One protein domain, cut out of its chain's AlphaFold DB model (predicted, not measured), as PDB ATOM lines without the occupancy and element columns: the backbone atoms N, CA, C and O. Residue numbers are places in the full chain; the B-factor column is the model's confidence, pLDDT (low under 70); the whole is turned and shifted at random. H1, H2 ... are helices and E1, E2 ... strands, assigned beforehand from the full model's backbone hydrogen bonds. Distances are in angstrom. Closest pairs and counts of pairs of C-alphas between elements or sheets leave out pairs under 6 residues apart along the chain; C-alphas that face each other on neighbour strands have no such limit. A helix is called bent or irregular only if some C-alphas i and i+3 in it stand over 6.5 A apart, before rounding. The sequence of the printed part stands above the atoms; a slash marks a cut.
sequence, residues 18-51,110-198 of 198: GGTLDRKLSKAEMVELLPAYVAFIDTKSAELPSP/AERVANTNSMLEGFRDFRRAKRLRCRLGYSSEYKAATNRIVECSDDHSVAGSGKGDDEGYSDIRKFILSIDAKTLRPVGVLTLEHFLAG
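Overview. This is residues 18 to 51 and 110 to 198 of the 198 residues of an uncharacterized protein of Proteobacteria bacterium (UniProt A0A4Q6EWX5). A twisted antiparallel sheet of five strands is covered on one face by two helices, H1 and H2, which run across its strands in opposite ways, partly side by side; no named helix is on the other face. E4 and E5 make the long strands, and the link of residues 156 to 167 between E3 and E4 reaches out at one end of the longest axis. The 123 printed residues hold two named helices and five named strands, in the chain order E1, H1, H2, E2, E3, E4, E5, and the sheet's order is E1, E2, E3, E4, E5. The class is mixed, helices and strands, in two layers, the helices on one face of the sheet. The whole is compact, with a radius of gyration of the C-alphas of 15.3 A and spans of 51 by 35 by 29 A.

Along the chain. Find C-alpha 168 at (582.175, 502.601, 400.361); from there E4, residues 168 to 179, runs 35.2 A. E5, residues 186 to 197, covers 29.8 A, bends by 51 degrees at residue 189 and ends at C-alpha 197, (578.682, 495.170, 403.860). E3 is residues 148 to 155, 23.2 A, E2 residues 133 to 138, and E1 residues 20 to 24, from C-alpha 20 at (583.164, 475.528, 387.416). H1, residues 27 to 44, runs 25.7 A with a kink of 31 degrees near residue 34; it is only just irregular, C-alphas 32 and 35 being 6.7 A apart. H2, residues 110 to 124, runs 19.8 A and is irregular, with C-alphas 119 and 122 7.2 A apart.

Arrangement. E2, E3, E4 and E5 form a meander, each strand the antiparallel neighbour of the one before, in three hairpins. Look at N 176 and O 191 of E4 and E5, 2.9 A; N 152 and O 175 of E3 and E4, 2.9 A; N 135 and O 151 of E2 and E3, 2.8 A; and N 136 and O 23 of E2 and the edge strand E1, 2.7 A. H1 is on the sheet at a height of 8.8 A, across the strands at 84 degrees to E4 on the local plane; its closest C-alphas to E5 are those of Tyr 37 and Pro 186, 6.2 A. H2 is on the same face at a height of 9.9 A, at 89 degrees to E5 on the local plane; the C-alphas of Met 119 and Arg 173 of E4 are its closest to that strand, 6.2 A. H1 touches H2 with residues 34 to 42 alone, at a shallow tilt of 5 degrees, opposite ways; the closest C-alphas are those of Val 38 and Leu 120, 6.9 A. O i to N i+4 pairs are within hydrogen-bond range in 12 of 14 cases in H1 and 9 of 11 in H2.

Size, cuts and confidence. The C-alphas farthest apart are those of Gly 164 and Lys 182, 51.8 A. Residues 52 to 109 are not printed, and C-alphas 51 and 110 stand 13.6 A apart across this cut. The link from E3 to E4 is long; within it residues 158 to 159 pair antiparallel with residues 168 to 169 of E4. Mean pLDDT of the printed part is 82.9; look for values under 70 at residues 18 to 19, 128, 140 to 146, 162 to 167 and 198.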
ATOM      1  N   GLY A  18     583.245 476.313 394.514       43.69
ATOM      2  CA  GLY A  18     582.414 477.050 393.567       43.69
ATOM      3  C   GLY A  18     582.342 476.280 392.247       43.69
ATOM      4  O   GLY A  18     583.373 475.842 391.727       43.69
ATOM      5  N   GLY A  19     581.125 476.041 391.755       57.22
ATOM      6  CA  GLY A  19     580.915 475.325 390.501       57.22
ATOM      7  C   GLY A  19     581.797 475.900 389.391       57.22
ATOM      8  O   GLY A  19     582.068 477.101 389.345       57.22
ATOM      9  N   THR A  20     582.295 475.051 388.496       70.06
ATOM     10  CA  THR A  20     583.164 475.528 387.416       70.06
ATOM     11  C   THR A  20     582.318 476.310 386.415       70.06
ATOM     12  O   THR A  20     581.500 475.727 385.702       70.06
ATOM     13  N   LEU A  21     582.487 477.636 386.383       80.88
ATOM     14  CA  LEU A  21     581.777 478.532 385.469       80.88
ATOM     15  C   LEU A  21     582.514 478.626 384.133       80.88
ATOM     16  O   LEU A  21     583.525 479.323 384.019       80.88
ATOM     17  N   ASP A  22     581.982 477.975 383.107       82.12
ATOM     18  CA  ASP A  22     582.665 477.786 381.827       82.12
ATOM     19  C   ASP A  22     582.262 478.796 380.743       82.12
ATOM     20  O   ASP A  22     583.058 479.095 379.853       82.12
ATOM     21  N   ARG A  23     581.053 479.370 380.812       88.69
ATOM     22  CA  ARG A  23     580.517 480.218 379.741       88.69
ATOM     23  C   ARG A  23     579.666 481.352 380.283       88.69
ATOM     24  O   ARG A  23     578.746 481.142 381.061       88.69
ATOM     25  N   LYS A  24     579.906 482.573 379.810       92.75
ATOM     26  CA  LYS A  24     579.017 483.714 380.071       92.75
ATOM     27  C   LYS A  24     577.816 483.682 379.117       92.75
ATOM     28  O   LYS A  24     578.004 483.418 377.930       92.75
ATOM     29  N   LEU A  25     576.614 483.986 379.611       92.44
ATOM     30  CA  LEU A  25     575.454 484.187 378.739       92.44
ATOM     31  C   LEU A  25     575.632 485.460 377.901       92.44
ATOM     32  O   LEU A  25     576.065 486.507 378.395       92.44
ATOM     33  N   SER A  26     575.307 485.362 376.616       91.56
ATOM     34  CA  SER A  26     575.268 486.503 375.703       91.56
ATOM     35  C   SER A  26     574.102 487.436 376.040       91.56
ATOM     36  O   SER A  26     573.145 487.045 376.700       91.56
ATOM     37  N   LYS A  27     574.132 488.681 375.546       89.88
ATOM     38  CA  LYS A  27     573.016 489.625 375.751       89.88
ATOM     39  C   LYS A  27     571.680 489.082 375.228       89.88
ATOM     40  O   LYS A  27     570.660 489.333 375.853       89.88
ATOM     41  N   ALA A  28     571.684 488.349 374.112       91.00
ATOM     42  CA  ALA A  28     570.471 487.759 373.551       91.00
ATOM     43  C   ALA A  28     569.904 486.661 374.468       91.00
ATOM     44  O   ALA A  28     568.733 486.708 374.824       91.00
ATOM     45  N   GLU A  29     570.758 485.746 374.935       93.25
ATOM     46  CA  GLU A  29     570.363 484.709 375.899       93.25
ATOM     47  C   GLU A  29     569.877 485.315 377.217       93.25
ATOM     48  O   GLU A  29     568.908 484.840 377.793       93.25
ATOM     49  N   MET A  30     570.512 486.391 377.684       92.50
ATOM     50  CA  MET A  30     570.075 487.133 378.867       92.50
ATOM     51  C   MET A  30     568.659 487.698 378.704       92.50
ATOM     52  O   MET A  30     567.856 487.583 379.623       92.50
ATOM     53  N   VAL A  31     568.342 488.283 377.542       91.56
ATOM     54  CA  VAL A  31     567.000 488.815 377.240       91.56
ATOM     55  C   VAL A  31     565.947 487.705 377.280       91.56
ATOM     56  O   VAL A  31     564.837 487.943 377.747       91.56
ATOM     57  N   GLU A  32     566.286 486.512 376.792       92.50
ATOM     58  CA  GLU A  32     565.354 485.386 376.702       92.50
ATOM     59  C   GLU A  32     565.195 484.625 378.029       92.50
ATOM     60  O   GLU A  32     564.079 484.308 378.447       92.50
ATOM     61  N   LEU A  33     566.310 484.297 378.682       94.94
ATOM     62  CA  LEU A  33     566.352 483.325 379.773       94.94
ATOM     63  C   LEU A  33     566.176 483.966 381.146       94.94
ATOM     64  O   LEU A  33     565.540 483.369 382.012       94.94
ATOM     65  N   LEU A  34     566.686 485.185 381.356       94.94
ATOM     66  CA  LEU A  34     566.619 485.830 382.667       94.94
ATOM     67  C   LEU A  34     565.177 486.035 383.165       94.94
ATOM     68  O   LEU A  34     564.925 485.706 384.326       94.94
ATOM     69  N   PRO A  35     564.203 486.475 382.339       94.75
ATOM     70  CA  PRO A  35     562.812 486.561 382.783       94.75
ATOM     71  C   PRO A  35     562.247 485.210 383.237       94.75
ATOM     72  O   PRO A  35     561.512 485.149 384.220       94.75
ATOM     73  N   ALA A  36     562.624 484.117 382.563       95.12
ATOM     74  CA  ALA A  36     562.194 482.773 382.941       95.12
ATOM     75  C   ALA A  36     562.835 482.310 384.258       95.12
ATOM     76  O   ALA A  36     562.174 481.650 385.057       95.12
ATOM     77  N   TYR A  37     564.095 482.672 384.508       96.31
ATOM     78  CA  TYR A  37     564.778 482.390 385.774       96.31
ATOM     79  C   TYR A  37     564.135 483.128 386.944       96.31
ATOM     80  O   TYR A  37     563.829 482.504 387.958       96.31
ATOM     81  N   VAL A  38     563.867 484.424 386.782       95.50
ATOM     82  CA  VAL A  38     563.209 485.241 387.811       95.50
ATOM     83  C   VAL A  38     561.805 484.712 388.105       95.50
ATOM     84  O   VAL A  38     561.483 484.464 389.262       95.50
ATOM     85  N   ALA A  39     561.001 484.447 387.069       94.94
ATOM     86  CA  ALA A  39     559.657 483.897 387.243       94.94
ATOM     87  C   ALA A  39     559.667 482.527 387.941       94.94
ATOM     88  O   ALA A  39     558.801 482.239 388.763       94.94
ATOM     89  N   PHE A  40     560.658 481.680 387.648       95.44
ATOM     90  CA  PHE A  40     560.792 480.391 388.318       95.44
ATOM     91  C   PHE A  40     561.084 480.556 389.816       95.44
ATOM     92  O   PHE A  40     560.435 479.905 390.633       95.44
ATOM     93  N   ILE A  41     561.997 481.459 390.189       94.81
ATOM     94  CA  ILE A  41     562.289 481.754 391.602       94.81
ATOM     95  C   ILE A  41     561.048 482.322 392.301       94.81
ATOM     96  O   ILE A  41     560.708 481.858 393.387       94.81
ATOM     97  N   ASP A  42     560.328 483.249 391.664       92.50
ATOM     98  CA  ASP A  42     559.093 483.831 392.208       92.50
ATOM     99  C   ASP A  42     558.080 482.752 392.595       92.50
ATOM    100  O   ASP A  42     557.555 482.764 393.709       92.50
ATOM    101  N   THR A  43     557.863 481.768 391.714       92.88
ATOM    102  CA  THR A  43     556.909 480.668 391.951       92.88
ATOM    103  C   THR A  43     557.307 479.761 393.117       92.88
ATOM    104  O   THR A  43     556.465 479.037 393.645       92.88
ATOM    105  N   LYS A  44     558.582 479.792 393.519       90.06
ATOM    106  CA  LYS A  44     559.161 478.962 394.581       90.06
ATOM    107  C   LYS A  44     559.493 479.727 395.857       90.06
ATOM    108  O   LYS A  44     559.772 479.098 396.868       90.06
ATOM    109  N   SER A  45     559.407 481.053 395.844       88.06
ATOM    110  CA  SER A  45     559.812 481.938 396.947       88.06
ATOM    111  C   SER A  45     559.203 481.592 398.316       88.06
ATOM    112  O   SER A  45     559.853 481.783 399.340       88.06
ATOM    113  N   ALA A  46     557.994 481.028 398.349       86.69
ATOM    114  CA  ALA A  46     557.328 480.587 399.576       86.69
ATOM    115  C   ALA A  46     557.955 479.335 400.226       86.69
ATOM    116  O   ALA A  46     557.826 479.141 401.434       86.69
ATOM    117  N   GLU A  47     558.607 478.485 399.428       84.44
ATOM    118  CA  GLU A  47     559.134 477.167 399.815       84.44
ATOM    119  C   GLU A  47     560.658 477.182 400.024       84.44
ATOM    120  O   GLU A  47     561.241 476.185 400.449       84.44
ATOM    121  N   LEU A  48     561.316 478.296 399.700       81.75
ATOM    122  CA  LEU A  48     562.769 478.415 399.726       81.75
ATOM    123  C   LEU A  48     563.263 479.077 401.019       81.75
ATOM    124  O   LEU A  48     562.586 479.949 401.579       81.75
ATOM    125  N   PRO A  49     564.477 478.720 401.480       82.50
ATOM    126  CA  PRO A  49     565.229 479.562 402.397       82.50
ATOM    127  C   PRO A  49     565.343 480.977 401.827       82.50
ATOM    128  O   PRO A  49     565.684 481.152 400.652       82.50
ATOM    129  N   SER A  50     565.045 481.980 402.650       81.12
ATOM    130  CA  SER A  50     565.217 483.374 402.251       81.12
ATOM    131  C   SER A  50     566.712 483.678 402.020       81.12
ATOM    132  O   SER A  50     567.575 482.956 402.531       81.12
ATOM    133  N   PRO A  51     567.067 484.740 401.272       79.94
ATOM    134  CA  PRO A  51     568.461 485.174 401.163       79.94
ATOM    135  C   PRO A  51     569.138 485.374 402.531       79.94
ATOM    136  O   PRO A  51     570.286 484.967 402.709       79.94
ATOM    137  N   ALA A 110     555.249 484.984 404.126       89.62
ATOM    138  CA  ALA A 110     555.148 486.330 403.560       89.62
ATOM    139  C   ALA A 110     556.499 487.060 403.579       89.62
ATOM    140  O   ALA A 110     556.864 487.722 402.609       89.62
ATOM    141  N   GLU A 111     557.266 486.885 404.653       88.31
ATOM    142  CA  GLU A 111     558.600 487.459 404.802       88.31
ATOM    143  C   GLU A 111     559.613 486.818 403.841       88.31
ATOM    144  O   GLU A 111     560.383 487.528 403.197       88.31
ATOM    145  N   ARG A 112     559.541 485.495 403.624       87.38
ATOM    146  CA  ARG A 112     560.347 484.795 402.600       87.38
ATOM    147  C   ARG A 112     560.100 485.349 401.201       87.38
ATOM    148  O   ARG A 112     561.048 485.630 400.463       87.38
ATOM    149  N   VAL A 113     558.828 485.537 400.852       89.50
ATOM    150  CA  VAL A 113     558.407 486.100 399.563       89.50
ATOM    151  C   VAL A 113     558.893 487.543 399.425       89.50
ATOM    152  O   VAL A 113     559.458 487.897 398.391       89.50
ATOM    153  N   ALA A 114     558.737 488.368 400.462       89.50
ATOM    154  CA  ALA A 114     559.194 489.757 400.457       89.50
ATOM    155  C   ALA A 114     560.720 489.867 400.283       89.50
ATOM    156  O   ALA A 114     561.181 490.592 399.398       89.50
ATOM    157  N   ASN A 115     561.495 489.092 401.046       88.06
ATOM    158  CA  ASN A 115     562.958 489.073 400.959       88.06
ATOM    159  C   ASN A 115     563.437 488.596 399.581       88.06
ATOM    160  O   ASN A 115     564.326 489.200 398.978       88.06
ATOM    161  N   THR A 116     562.805 487.552 399.037       90.62
ATOM    162  CA  THR A 116     563.108 487.056 397.687       90.62
ATOM    163  C   THR A 116     562.802 488.114 396.625       90.62
ATOM    164  O   THR A 116     563.619 488.360 395.740       90.62
ATOM    165  N   ASN A 117     561.662 488.798 396.727       89.56
ATOM    166  CA  ASN A 117     561.284 489.850 395.785       89.56
ATOM    167  C   ASN A 117     562.251 491.036 395.804       89.56
ATOM    168  O   ASN A 117     562.624 491.521 394.734       89.56
ATOM    169  N   SER A 118     562.682 491.470 396.992       88.12
ATOM    170  CA  SER A 118     563.673 492.541 397.143       88.12
ATOM    171  C   SER A 118     565.006 492.170 396.486       88.12
ATOM    172  O   SER A 118     565.582 492.948 395.721       88.12
ATOM    173  N   MET A 119     565.463 490.932 396.685       89.06
ATOM    174  CA  MET A 119     566.663 490.425 396.027       89.06
ATOM    175  C   MET A 119     566.523 490.424 394.491       89.06
ATOM    176  O   MET A 119     567.464 490.794 393.785       89.06
ATOM    177  N   LEU A 120     565.360 490.027 393.963       91.31
ATOM    178  CA  LEU A 120     565.128 489.876 392.523       91.31
ATOM    179  C   LEU A 120     564.923 491.194 391.760       91.31
ATOM    180  O   LEU A 120     564.975 491.184 390.530       91.31
ATOM    181  N   GLU A 121     564.709 492.319 392.445       88.19
ATOM    182  CA  GLU A 121     564.381 493.610 391.823       88.19
ATOM    183  C   GLU A 121     565.386 494.023 390.732       88.19
ATOM    184  O   GLU A 121     564.990 494.327 389.604       88.19
ATOM    185  N   GLY A 122     566.688 493.921 391.014       83.31
ATOM    186  CA  GLY A 122     567.748 494.245 390.052       83.31
ATOM    187  C   GLY A 122     567.793 493.319 388.828       83.31
ATOM    188  O   GLY A 122     568.186 493.727 387.732       83.31
ATOM    189  N   PHE A 123     567.291 492.088 388.962       91.00
ATOM    190  CA  PHE A 123     567.222 491.117 387.869       91.00
ATOM    191  C   PHE A 123     566.005 491.319 386.961       91.00
ATOM    192  O   PHE A 123     566.061 490.967 385.780       91.00
ATOM    193  N   ARG A 124     564.919 491.907 387.479       89.88
ATOM    194  CA  ARG A 124     563.698 492.187 386.701       89.88
ATOM    195  C   ARG A 124     563.926 493.246 385.623       89.88
ATOM    196  O   ARG A 124     563.332 493.152 384.552       89.88
ATOM    197  N   ASP A 125     564.816 494.207 385.870       81.88
ATOM    198  CA  ASP A 125     565.176 495.260 384.914       81.88
ATOM    199  C   ASP A 125     566.666 495.219 384.542       81.88
ATOM    200  O   ASP A 125     567.425 496.180 384.694       81.88
ATOM    201  N   PHE A 126     567.106 494.076 384.007       78.38
ATOM    202  CA  PHE A 126     568.520 493.862 383.675       78.38
ATOM    203  C   PHE A 126     569.086 494.853 382.647       78.38
ATOM    204  O   PHE A 126     570.301 494.986 382.521       78.38
ATOM    205  N   ARG A 127     568.227 495.544 381.882       74.88
ATOM    206  CA  ARG A 127     568.659 496.585 380.937       74.88
ATOM    207  C   ARG A 127     569.153 497.834 381.665       74.88
ATOM    208  O   ARG A 127     569.977 498.559 381.110       74.88
ATOM    209  N   ARG A 128     568.666 498.078 382.884       69.94
ATOM    210  CA  ARG A 128     569.131 499.151 383.774       69.94
ATOM    211  C   ARG A 128     570.239 498.690 384.720       69.94
ATOM    212  O   ARG A 128     571.035 499.521 385.159       69.94
ATOM    213  N   ALA A 129     570.339 497.389 384.981       70.19
ATOM    214  CA  ALA A 129     571.378 496.817 385.826       70.19
ATOM    215  C   ALA A 129     572.761 496.878 385.144       70.19
ATOM    216  O   ALA A 129     573.074 496.130 384.216       70.19
ATOM    217  N   LYS A 130     573.622 497.795 385.604       70.69
ATOM    218  CA  LYS A 130     574.929 498.064 384.974       70.69
ATOM    219  C   LYS A 130     575.940 496.925 385.135       70.69
ATOM    220  O   LYS A 130     576.860 496.825 384.324       70.69
ATOM    221  N   ARG A 131     575.805 496.091 386.172       84.44
ATOM    222  CA  ARG A 131     576.789 495.049 386.521       84.44
ATOM    223  C   ARG A 131     576.216 493.635 386.559       84.44
ATOM    224  O   ARG A 131     576.918 492.709 386.971       84.44
ATOM    225  N   LEU A 132     575.005 493.454 386.037       91.56
ATOM    226  CA  LEU A 132     574.351 492.157 385.998       91.56
ATOM    227  C   LEU A 132     575.053 491.201 385.026       91.56
ATOM    228  O   LEU A 132     575.338 491.524 383.866       91.56
ATOM    229  N   ARG A 133     575.366 489.997 385.509       91.81
ATOM    230  CA  ARG A 133     576.088 488.957 384.767       91.81
ATOM    231  C   ARG A 133     575.502 487.590 385.089       91.81
ATOM    232  O   ARG A 133     575.430 487.236 386.256       91.81
ATOM    233  N   CYS A 134     575.193 486.797 384.062       93.88
ATOM    234  CA  CYS A 134     574.919 485.371 384.232       93.88
ATOM    235  C   CYS A 134     575.976 484.507 383.552       93.88
ATOM    236  O   CYS A 134     576.456 484.810 382.451       93.88
ATOM    237  N   ARG A 135     576.341 483.416 384.217       93.25
ATOM    238  CA  ARG A 135     577.332 482.448 383.766       93.25
ATOM    239  C   ARG A 135     576.775 481.051 383.947       93.25
ATOM    240  O   ARG A 135     576.203 480.731 384.979       93.25
ATOM    241  N   LEU A 136     576.958 480.232 382.929       90.94
ATOM    242  CA  LEU A 136     576.719 478.813 383.019       90.94
ATOM    243  C   LEU A 136     577.925 478.112 383.625       90.94
ATOM    244  O   LEU A 136     579.064 478.580 383.523       90.94
ATOM    245  N   GLY A 137     577.651 476.961 384.209       88.19
ATOM    246  CA  GLY A 137     578.676 476.074 384.708       88.19
ATOM    247  C   GLY A 137     578.118 474.708 385.038       88.19
ATOM    248  O   GLY A 137     577.022 474.332 384.610       88.19
ATOM    249  N   TYR A 138     578.882 473.981 385.835       81.75
ATOM    250  CA  TYR A 138     578.481 472.702 386.397       81.75
ATOM    251  C   TYR A 138     578.534 472.784 387.912       81.75
ATOM    252  O   TYR A 138     579.460 473.380 388.471       81.75
ATOM    253  N   SER A 139     577.552 472.177 388.576       70.81
ATOM    254  CA  SER A 139     577.658 472.002 390.018       70.81
ATOM    255  C   SER A 139     578.735 470.964 390.339       70.81
ATOM    256  O   SER A 139     578.694 469.832 389.860       70.81
ATOM    257  N   SER A 140     579.700 471.363 391.159       61.31
ATOM    258  CA  SER A 140     580.720 470.503 391.771       61.31
ATOM    259  C   SER A 140     580.126 469.576 392.844       61.31
ATOM    260  O   SER A 140     580.602 468.455 393.028       61.31
ATOM    261  N   GLU A 141     579.069 470.027 393.525       55.38
ATOM    262  CA  GLU A 141     578.351 469.291 394.571       55.38
ATOM    263  C   GLU A 141     577.480 468.178 393.991       55.38
ATOM    264  O   GLU A 141     577.382 467.087 394.555       55.38
ATOM    265  N   TYR A 142     576.904 468.407 392.811       53.47
ATOM    266  CA  TYR A 142     576.069 467.433 392.121       53.47
ATOM    267  C   TYR A 142     576.860 466.810 390.963       53.47
ATOM    268  O   TYR A 142     576.667 467.170 389.807       53.47
ATOM    269  N   LYS A 143     577.745 465.853 391.278       44.28
ATOM    270  CA  LYS A 143     578.751 465.192 390.405       44.28
ATOM    271  C   LYS A 143     578.274 464.551 389.075       44.28
ATOM    272  O   LYS A 143     579.062 463.867 388.426       44.28
ATOM    273  N   ALA A 144     577.027 464.727 388.641       49.12
ATOM    274  CA  ALA A 144     576.567 464.263 387.333       49.12
ATOM    275  C   ALA A 144     576.728 465.356 386.264       49.12
ATOM    276  O   ALA A 144     576.310 466.496 386.455       49.12
ATOM    277  N   ALA A 145     577.258 464.984 385.094       45.69
ATOM    278  CA  ALA A 145     577.426 465.849 383.916       45.69
ATOM    279  C   ALA A 145     576.111 466.474 383.387       45.69
ATOM    280  O   ALA A 145     576.137 467.341 382.516       45.69
ATOM    281  N   THR A 146     574.964 466.047 383.919       52.19
ATOM    282  CA  THR A 146     573.630 466.596 383.649       52.19
ATOM    283  C   THR A 146     573.293 467.832 384.483       52.19
ATOM    284  O   THR A 146     572.352 468.540 384.140       52.19
ATOM    285  N   ASN A 147     574.039 468.121 385.555       70.56
ATOM    286  CA  ASN A 147     573.713 469.193 386.499       70.56
ATOM    287  C   ASN A 147     574.309 470.520 386.044       70.56
ATOM    288  O   ASN A 147     575.215 471.092 386.663       70.56
ATOM    289  N   ARG A 148     573.800 470.981 384.902       85.88
ATOM    290  CA  ARG A 148     574.081 472.311 384.393       85.88
ATOM    291  C   ARG A 148     573.492 473.321 385.365       85.88
ATOM    292  O   ARG A 148     572.364 473.167 385.824       85.88
ATOM    293  N   ILE A 149     574.257 474.359 385.659       90.50
ATOM    294  CA  ILE A 149     573.787 475.467 386.481       90.50
ATOM    295  C   ILE A 149     573.884 476.774 385.715       90.50
ATOM    296  O   ILE A 149     574.701 476.916 384.800       90.50
ATOM    297  N   VAL A 150     573.071 477.737 386.129       92.69
ATOM    298  CA  VAL A 150     573.290 479.152 385.848       92.69
ATOM    299  C   VAL A 150     573.464 479.884 387.164       92.69
ATOM    300  O   VAL A 150     572.666 479.738 388.085       92.69
ATOM    301  N   GLU A 151     574.516 480.680 387.233       93.62
ATOM    302  CA  GLU A 151     574.753 481.654 388.280       93.62
ATOM    303  C   GLU A 151     574.510 483.042 387.700       93.62
ATOM    304  O   GLU A 151     575.177 483.427 386.740       93.62
ATOM    305  N   CYS A 152     573.588 483.796 388.286       94.00
ATOM    306  CA  CYS A 152     573.358 485.194 387.953       94.00
ATOM    307  C   CYS A 152     573.695 486.065 389.156       94.00
ATOM    308  O   CYS A 152     573.243 485.787 390.262       94.00
ATOM    309  N   SER A 153     574.462 487.124 388.927       93.44
ATOM    310  CA  SER A 153     574.859 488.095 389.942       93.44
ATOM    311  C   SER A 153     574.563 489.508 389.462       93.44
ATOM    312  O   SER A 153     574.813 489.833 388.299       93.44
ATOM    313  N   ASP A 154     574.043 490.325 390.368       91.69
ATOM    314  CA  ASP A 154     573.867 491.761 390.227       91.69
ATOM    315  C   ASP A 154     574.635 492.466 391.352       91.69
ATOM    316  O   ASP A 154     574.577 492.050 392.508       91.69
ATOM    317  N   ASP A 155     575.414 493.481 390.994       88.94
ATOM    318  CA  ASP A 155     576.419 494.103 391.859       88.94
ATOM    319  C   ASP A 155     576.204 495.619 391.874       88.94
ATOM    320  O   ASP A 155     576.466 496.311 390.885       88.94
ATOM    321  N   HIS A 156     575.726 496.127 393.008       83.25
ATOM    322  CA  HIS A 156     575.475 497.549 393.262       83.25
ATOM    323  C   HIS A 156     576.559 498.181 394.141       83.25
ATOM    324  O   HIS A 156     576.391 499.297 394.625       83.25
ATOM    325  N   SER A 157     577.694 497.502 394.318       82.00
ATOM    326  CA  SER A 157     578.766 497.957 395.202       82.00
ATOM    327  C   SER A 157     579.384 499.272 394.718       82.00
ATOM    328  O   SER A 157     579.740 499.432 393.539       82.00
ATOM    329  N   VAL A 158     579.576 500.207 395.641       81.44
ATOM    330  CA  VAL A 158     580.245 501.487 395.418       81.44
ATOM    331  C   VAL A 158     581.593 501.432 396.122       81.44
ATOM    332  O   VAL A 158     581.664 501.246 397.332       81.44
ATOM    333  N   ALA A 159     582.673 501.571 395.354       78.75
ATOM    334  CA  ALA A 159     584.001 501.689 395.936       78.75
ATOM    335  C   ALA A 159     584.102 503.028 396.677       78.75
ATOM    336  O   ALA A 159     583.753 504.061 396.098       78.75
ATOM    337  N   GLY A 160     584.590 503.001 397.918       75.38
ATOM    338  CA  GLY A 160     584.884 504.212 398.676       75.38
ATOM    339  C   GLY A 160     585.895 505.082 397.933       75.38
ATOM    340  O   GLY A 160     586.768 504.582 397.213       75.38
ATOM    341  N   SER A 161     585.780 506.398 398.081       73.12
ATOM    342  CA  SER A 161     586.661 507.346 397.390       73.12
ATOM    343  C   SER A 161     588.106 507.353 397.919       73.12
ATOM    344  O   SER A 161     588.970 508.025 397.346       73.12
ATOM    345  N   GLY A 162     588.382 506.608 398.998       62.22
ATOM    346  CA  GLY A 162     589.695 506.533 399.642       62.22
ATOM    347  C   GLY A 162     590.125 507.848 400.303       62.22
ATOM    348  O   GLY A 162     591.312 508.039 400.566       62.22
ATOM    349  N   LYS A 163     589.184 508.778 400.526       52.28
ATOM    350  CA  LYS A 163     589.407 510.080 401.166       52.28
ATOM    351  C   LYS A 163     588.373 510.301 402.273       52.28
ATOM    352  O   LYS A 163     587.184 510.355 401.987       52.28
ATOM    353  N   GLY A 164     588.842 510.517 403.503       62.22
ATOM    354  CA  GLY A 164     587.971 510.684 404.675       62.22
ATOM    355  C   GLY A 164     587.298 509.376 405.104       62.22
ATOM    356  O   GLY A 164     587.803 508.306 404.777       62.22
ATOM    357  N   ASP A 165     586.159 509.483 405.790       59.44
ATOM    358  CA  ASP A 165     585.375 508.358 406.339       59.44
ATOM    359  C   ASP A 165     584.460 507.673 405.292       59.44
ATOM    360  O   ASP A 165     583.466 507.036 405.628       59.44
ATOM    361  N   ASP A 166     584.740 507.846 403.998       67.12
ATOM    362  CA  ASP A 166     583.942 507.276 402.907       67.12
ATOM    363  C   ASP A 166     584.409 505.843 402.596       67.12
ATOM    364  O   ASP A 166     585.173 505.606 401.653       67.12
ATOM    365  N   GLU A 167     583.985 504.890 403.431       67.06
ATOM    366  CA  GLU A 167     584.414 503.479 403.375       67.06
ATOM    367  C   GLU A 167     583.815 502.689 402.191       67.06
ATOM    368  O   GLU A 167     584.264 501.587 401.865       67.06
ATOM    369  N   GLY A 168     582.892 503.290 401.431       78.31
ATOM    370  CA  GLY A 168     582.175 502.601 400.361       78.31
ATOM    371  C   GLY A 168     581.227 501.534 400.906       78.31
ATOM    372  O   GLY A 168     580.988 501.432 402.101       78.31
ATOM    373  N   TYR A 169     580.626 500.752 400.013       83.25
ATOM    374  CA  TYR A 169     579.662 499.727 400.404       83.25
ATOM    375  C   TYR A 169     579.520 498.655 399.319       83.25
ATOM    376  O   TYR A 169     579.645 498.926 398.124       83.25
ATOM    377  N   SER A 170     579.252 497.425 399.743       82.94
ATOM    378  CA  SER A 170     579.049 496.234 398.927       82.94
ATOM    379  C   SER A 170     577.600 495.753 399.006       82.94
ATOM    380  O   SER A 170     577.113 495.421 400.085       82.94
ATOM    381  N   ASP A 171     576.953 495.645 397.843       86.31
ATOM    382  CA  ASP A 171     575.632 495.027 397.648       86.31
ATOM    383  C   ASP A 171     575.724 494.066 396.476       86.31
ATOM    384  O   ASP A 171     575.743 494.478 395.313       86.31
ATOM    385  N   ILE A 172     575.831 492.780 396.784       86.44
ATOM    386  CA  ILE A 172     575.927 491.735 395.773       86.44
ATOM    387  C   ILE A 172     574.762 490.784 395.970       86.44
ATOM    388  O   ILE A 172     574.648 490.102 396.988       86.44
ATOM    389  N   ARG A 173     573.912 490.696 394.955       90.44
ATOM    390  CA  ARG A 173     572.769 489.788 394.912       90.44
ATOM    391  C   ARG A 173     573.085 488.697 393.914       90.44
ATOM    392  O   ARG A 173     573.582 488.977 392.822       90.44
ATOM    393  N   LYS A 174     572.834 487.444 394.270       91.69
ATOM    394  CA  LYS A 174     573.183 486.303 393.424       91.69
ATOM    395  C   LYS A 174     572.202 485.160 393.584       91.69
ATOM    396  O   LYS A 174     571.878 484.777 394.696       91.69
ATOM    397  N   PHE A 175     571.784 484.558 392.478       92.25
ATOM    398  CA  PHE A 175     571.082 483.280 392.511       92.25
ATOM    399  C   PHE A 175     571.819 482.230 391.690       92.25
ATOM    400  O   PHE A 175     572.485 482.540 390.697       92.25
ATOM    401  N   ILE A 176     571.653 480.974 392.095       90.75
ATOM    402  CA  ILE A 176     572.118 479.807 391.356       90.75
ATOM    403  C   ILE A 176     570.923 478.891 391.114       90.75
ATOM    404  O   ILE A 176     570.238 478.485 392.054       90.75
ATOM    405  N   LEU A 177     570.686 478.552 389.849       91.75
ATOM    406  CA  LEU A 177     569.660 477.595 389.441       91.75
ATOM    407  C   LEU A 177     570.302 476.363 388.824       91.75
ATOM    408  O   LEU A 177     571.277 476.471 388.083       91.75
ATOM    409  N   SER A 178     569.693 475.210 389.072       90.19
ATOM    410  CA  SER A 178     569.851 474.036 388.222       90.19
ATOM    411  C   SER A 178     569.036 474.247 386.949       90.19
ATOM    412  O   SER A 178     567.891 474.709 387.017       90.19
ATOM    413  N   ILE A 179     569.616 473.929 385.794       90.38
ATOM    414  CA  ILE A 179     568.988 474.107 384.484       90.38
ATOM    415  C   ILE A 179     569.117 472.845 383.637       90.38
ATOM    416  O   ILE A 179     570.059 472.067 383.775       90.38
ATOM    417  N   ASP A 180     568.195 472.669 382.699       88.94
ATOM    418  CA  ASP A 180     568.325 471.640 381.679       88.94
ATOM    419  C   ASP A 180     569.459 472.001 380.705       88.94
ATOM    420  O   ASP A 180     569.532 473.115 380.185       88.94
ATOM    421  N   ALA A 181     570.355 471.052 380.434       84.81
ATOM    422  CA  ALA A 181     571.558 471.314 379.647       84.81
ATOM    423  C   ALA A 181     571.272 471.671 378.175       84.81
ATOM    424  O   ALA A 181     572.104 472.324 377.544       84.81
ATOM    425  N   LYS A 182     570.126 471.245 377.624       86.62
ATOM    426  CA  LYS A 182     569.768 471.468 376.214       86.62
ATOM    427  C   LYS A 182     569.000 472.770 376.019       86.62
ATOM    428  O   LYS A 182     569.286 473.522 375.096       86.62
ATOM    429  N   THR A 183     568.013 473.014 376.870       90.19
ATOM    430  CA  THR A 183     567.080 474.143 376.764       90.19
ATOM    431  C   THR A 183     567.500 475.343 377.603       90.19
ATOM    432  O   THR A 183     566.954 476.429 377.425       90.19
ATOM    433  N   LEU A 184     568.445 475.155 378.534       91.44
ATOM    434  CA  LEU A 184     568.876 476.137 379.531       91.44
ATOM    435  C   LEU A 184     567.743 476.640 380.436       91.44
ATOM    436  O   LEU A 184     567.904 477.656 381.111       91.44
ATOM    437  N   ARG A 185     566.599 475.949 380.464       92.75
ATOM    438  CA  ARG A 185     565.438 476.309 381.285       92.75
ATOM    439  C   ARG A 185     565.639 475.858 382.734       92.75
ATOM    440  O   ARG A 185     566.299 474.844 382.957       92.75
ATOM    441  N   PRO A 186     565.094 476.598 383.714       92.12
ATOM    442  CA  PRO A 186     565.279 476.275 385.120       92.12
ATOM    443  C   PRO A 186     564.544 474.986 385.500       92.12
ATOM    444  O   PRO A 186     563.411 474.758 385.084       92.12
ATOM    445  N   VAL A 187     565.212 474.159 386.302       90.19
ATOM    446  CA  VAL A 187     564.697 472.890 386.843       90.19
ATOM    447  C   VAL A 187     564.590 472.954 388.367       90.19
ATOM    448  O   VAL A 187     563.705 472.335 388.953       90.19
ATOM    449  N   GLY A 188     565.453 473.732 389.026       87.12
ATOM    450  CA  GLY A 188     565.432 473.898 390.477       87.12
ATOM    451  C   GLY A 188     566.209 475.125 390.939       87.12
ATOM    452  O   GLY A 188     567.130 475.574 390.255       87.12
ATOM    453  N   VAL A 189     565.840 475.665 392.102       85.69
ATOM    454  CA  VAL A 189     566.595 476.735 392.767       85.69
ATOM    455  C   VAL A 189     567.603 476.090 393.706       85.69
ATOM    456  O   VAL A 189     567.213 475.313 394.571       85.69
ATOM    457  N   LEU A 190     568.888 476.383 393.511       81.94
ATOM    458  CA  LEU A 190     569.954 475.847 394.357       81.94
ATOM    459  C   LEU A 190     570.304 476.821 395.476       81.94
ATOM    460  O   LEU A 190     570.502 476.412 396.616       81.94
ATOM    461  N   THR A 191     570.400 478.116 395.167       84.00
ATOM    462  CA  THR A 191     570.782 479.119 396.166       84.00
ATOM    463  C   THR A 191     570.254 480.499 395.801       84.00
ATOM    464  O   THR A 191     570.256 480.877 394.626       84.00
ATOM    465  N   LEU A 192     569.849 481.254 396.823       87.75
ATOM    466  CA  LEU A 192     569.558 482.685 396.773       87.75
ATOM    467  C   LEU A 192     570.468 483.395 397.780       87.75
ATOM    468  O   LEU A 192     570.486 483.032 398.953       87.75
ATOM    469  N   GLU A 193     571.241 484.374 397.334       86.25
ATOM    470  CA  GLU A 193     572.272 485.037 398.128       86.25
ATOM    471  C   GLU A 193     572.116 486.548 398.041       86.25
ATOM    472  O   GLU A 193     571.965 487.119 396.956       86.25
ATOM    473  N   HIS A 194     572.242 487.199 399.190       85.62
ATOM    474  CA  HIS A 194     572.402 488.637 399.290       85.62
ATOM    475  C   HIS A 194     573.561 488.912 400.242       85.62
ATOM    476  O   HIS A 194     573.572 488.433 401.371       85.62
ATOM    477  N   PHE A 195     574.574 489.613 399.750       80.62
ATOM    478  CA  PHE A 195     575.708 490.066 400.535       80.62
ATOM    479  C   PHE A 195     575.658 491.583 400.664       80.62
ATOM    480  O   PHE A 195     575.599 492.289 399.656       80.62
ATOM    481  N   LEU A 196     575.711 492.041 401.910       76.31
ATOM    482  CA  LEU A 196     575.605 493.432 402.314       76.31
ATOM    483  C   LEU A 196     576.747 493.752 403.288       76.31
ATOM    484  O   LEU A 196     576.840 493.099 404.328       76.31
ATOM    485  N   ALA A 197     577.606 494.719 402.969       72.44
ATOM    486  CA  ALA A 197     578.682 495.170 403.860       72.44
ATOM    487  C   ALA A 197     579.057 496.624 403.565       72.44
ATOM    488  O   ALA A 197     579.078 497.009 402.403       72.44
ATOM    489  N   GLY A 198     579.385 497.419 404.575       62.50
ATOM    490  CA  GLY A 198     579.850 498.800 404.449       62.50
ATOM    491  C   GLY A 198     580.424 499.282 405.764       62.50
ATOM    492  O   GLY A 198     580.493 498.441 406.693       62.50
TER     493      GLY A 198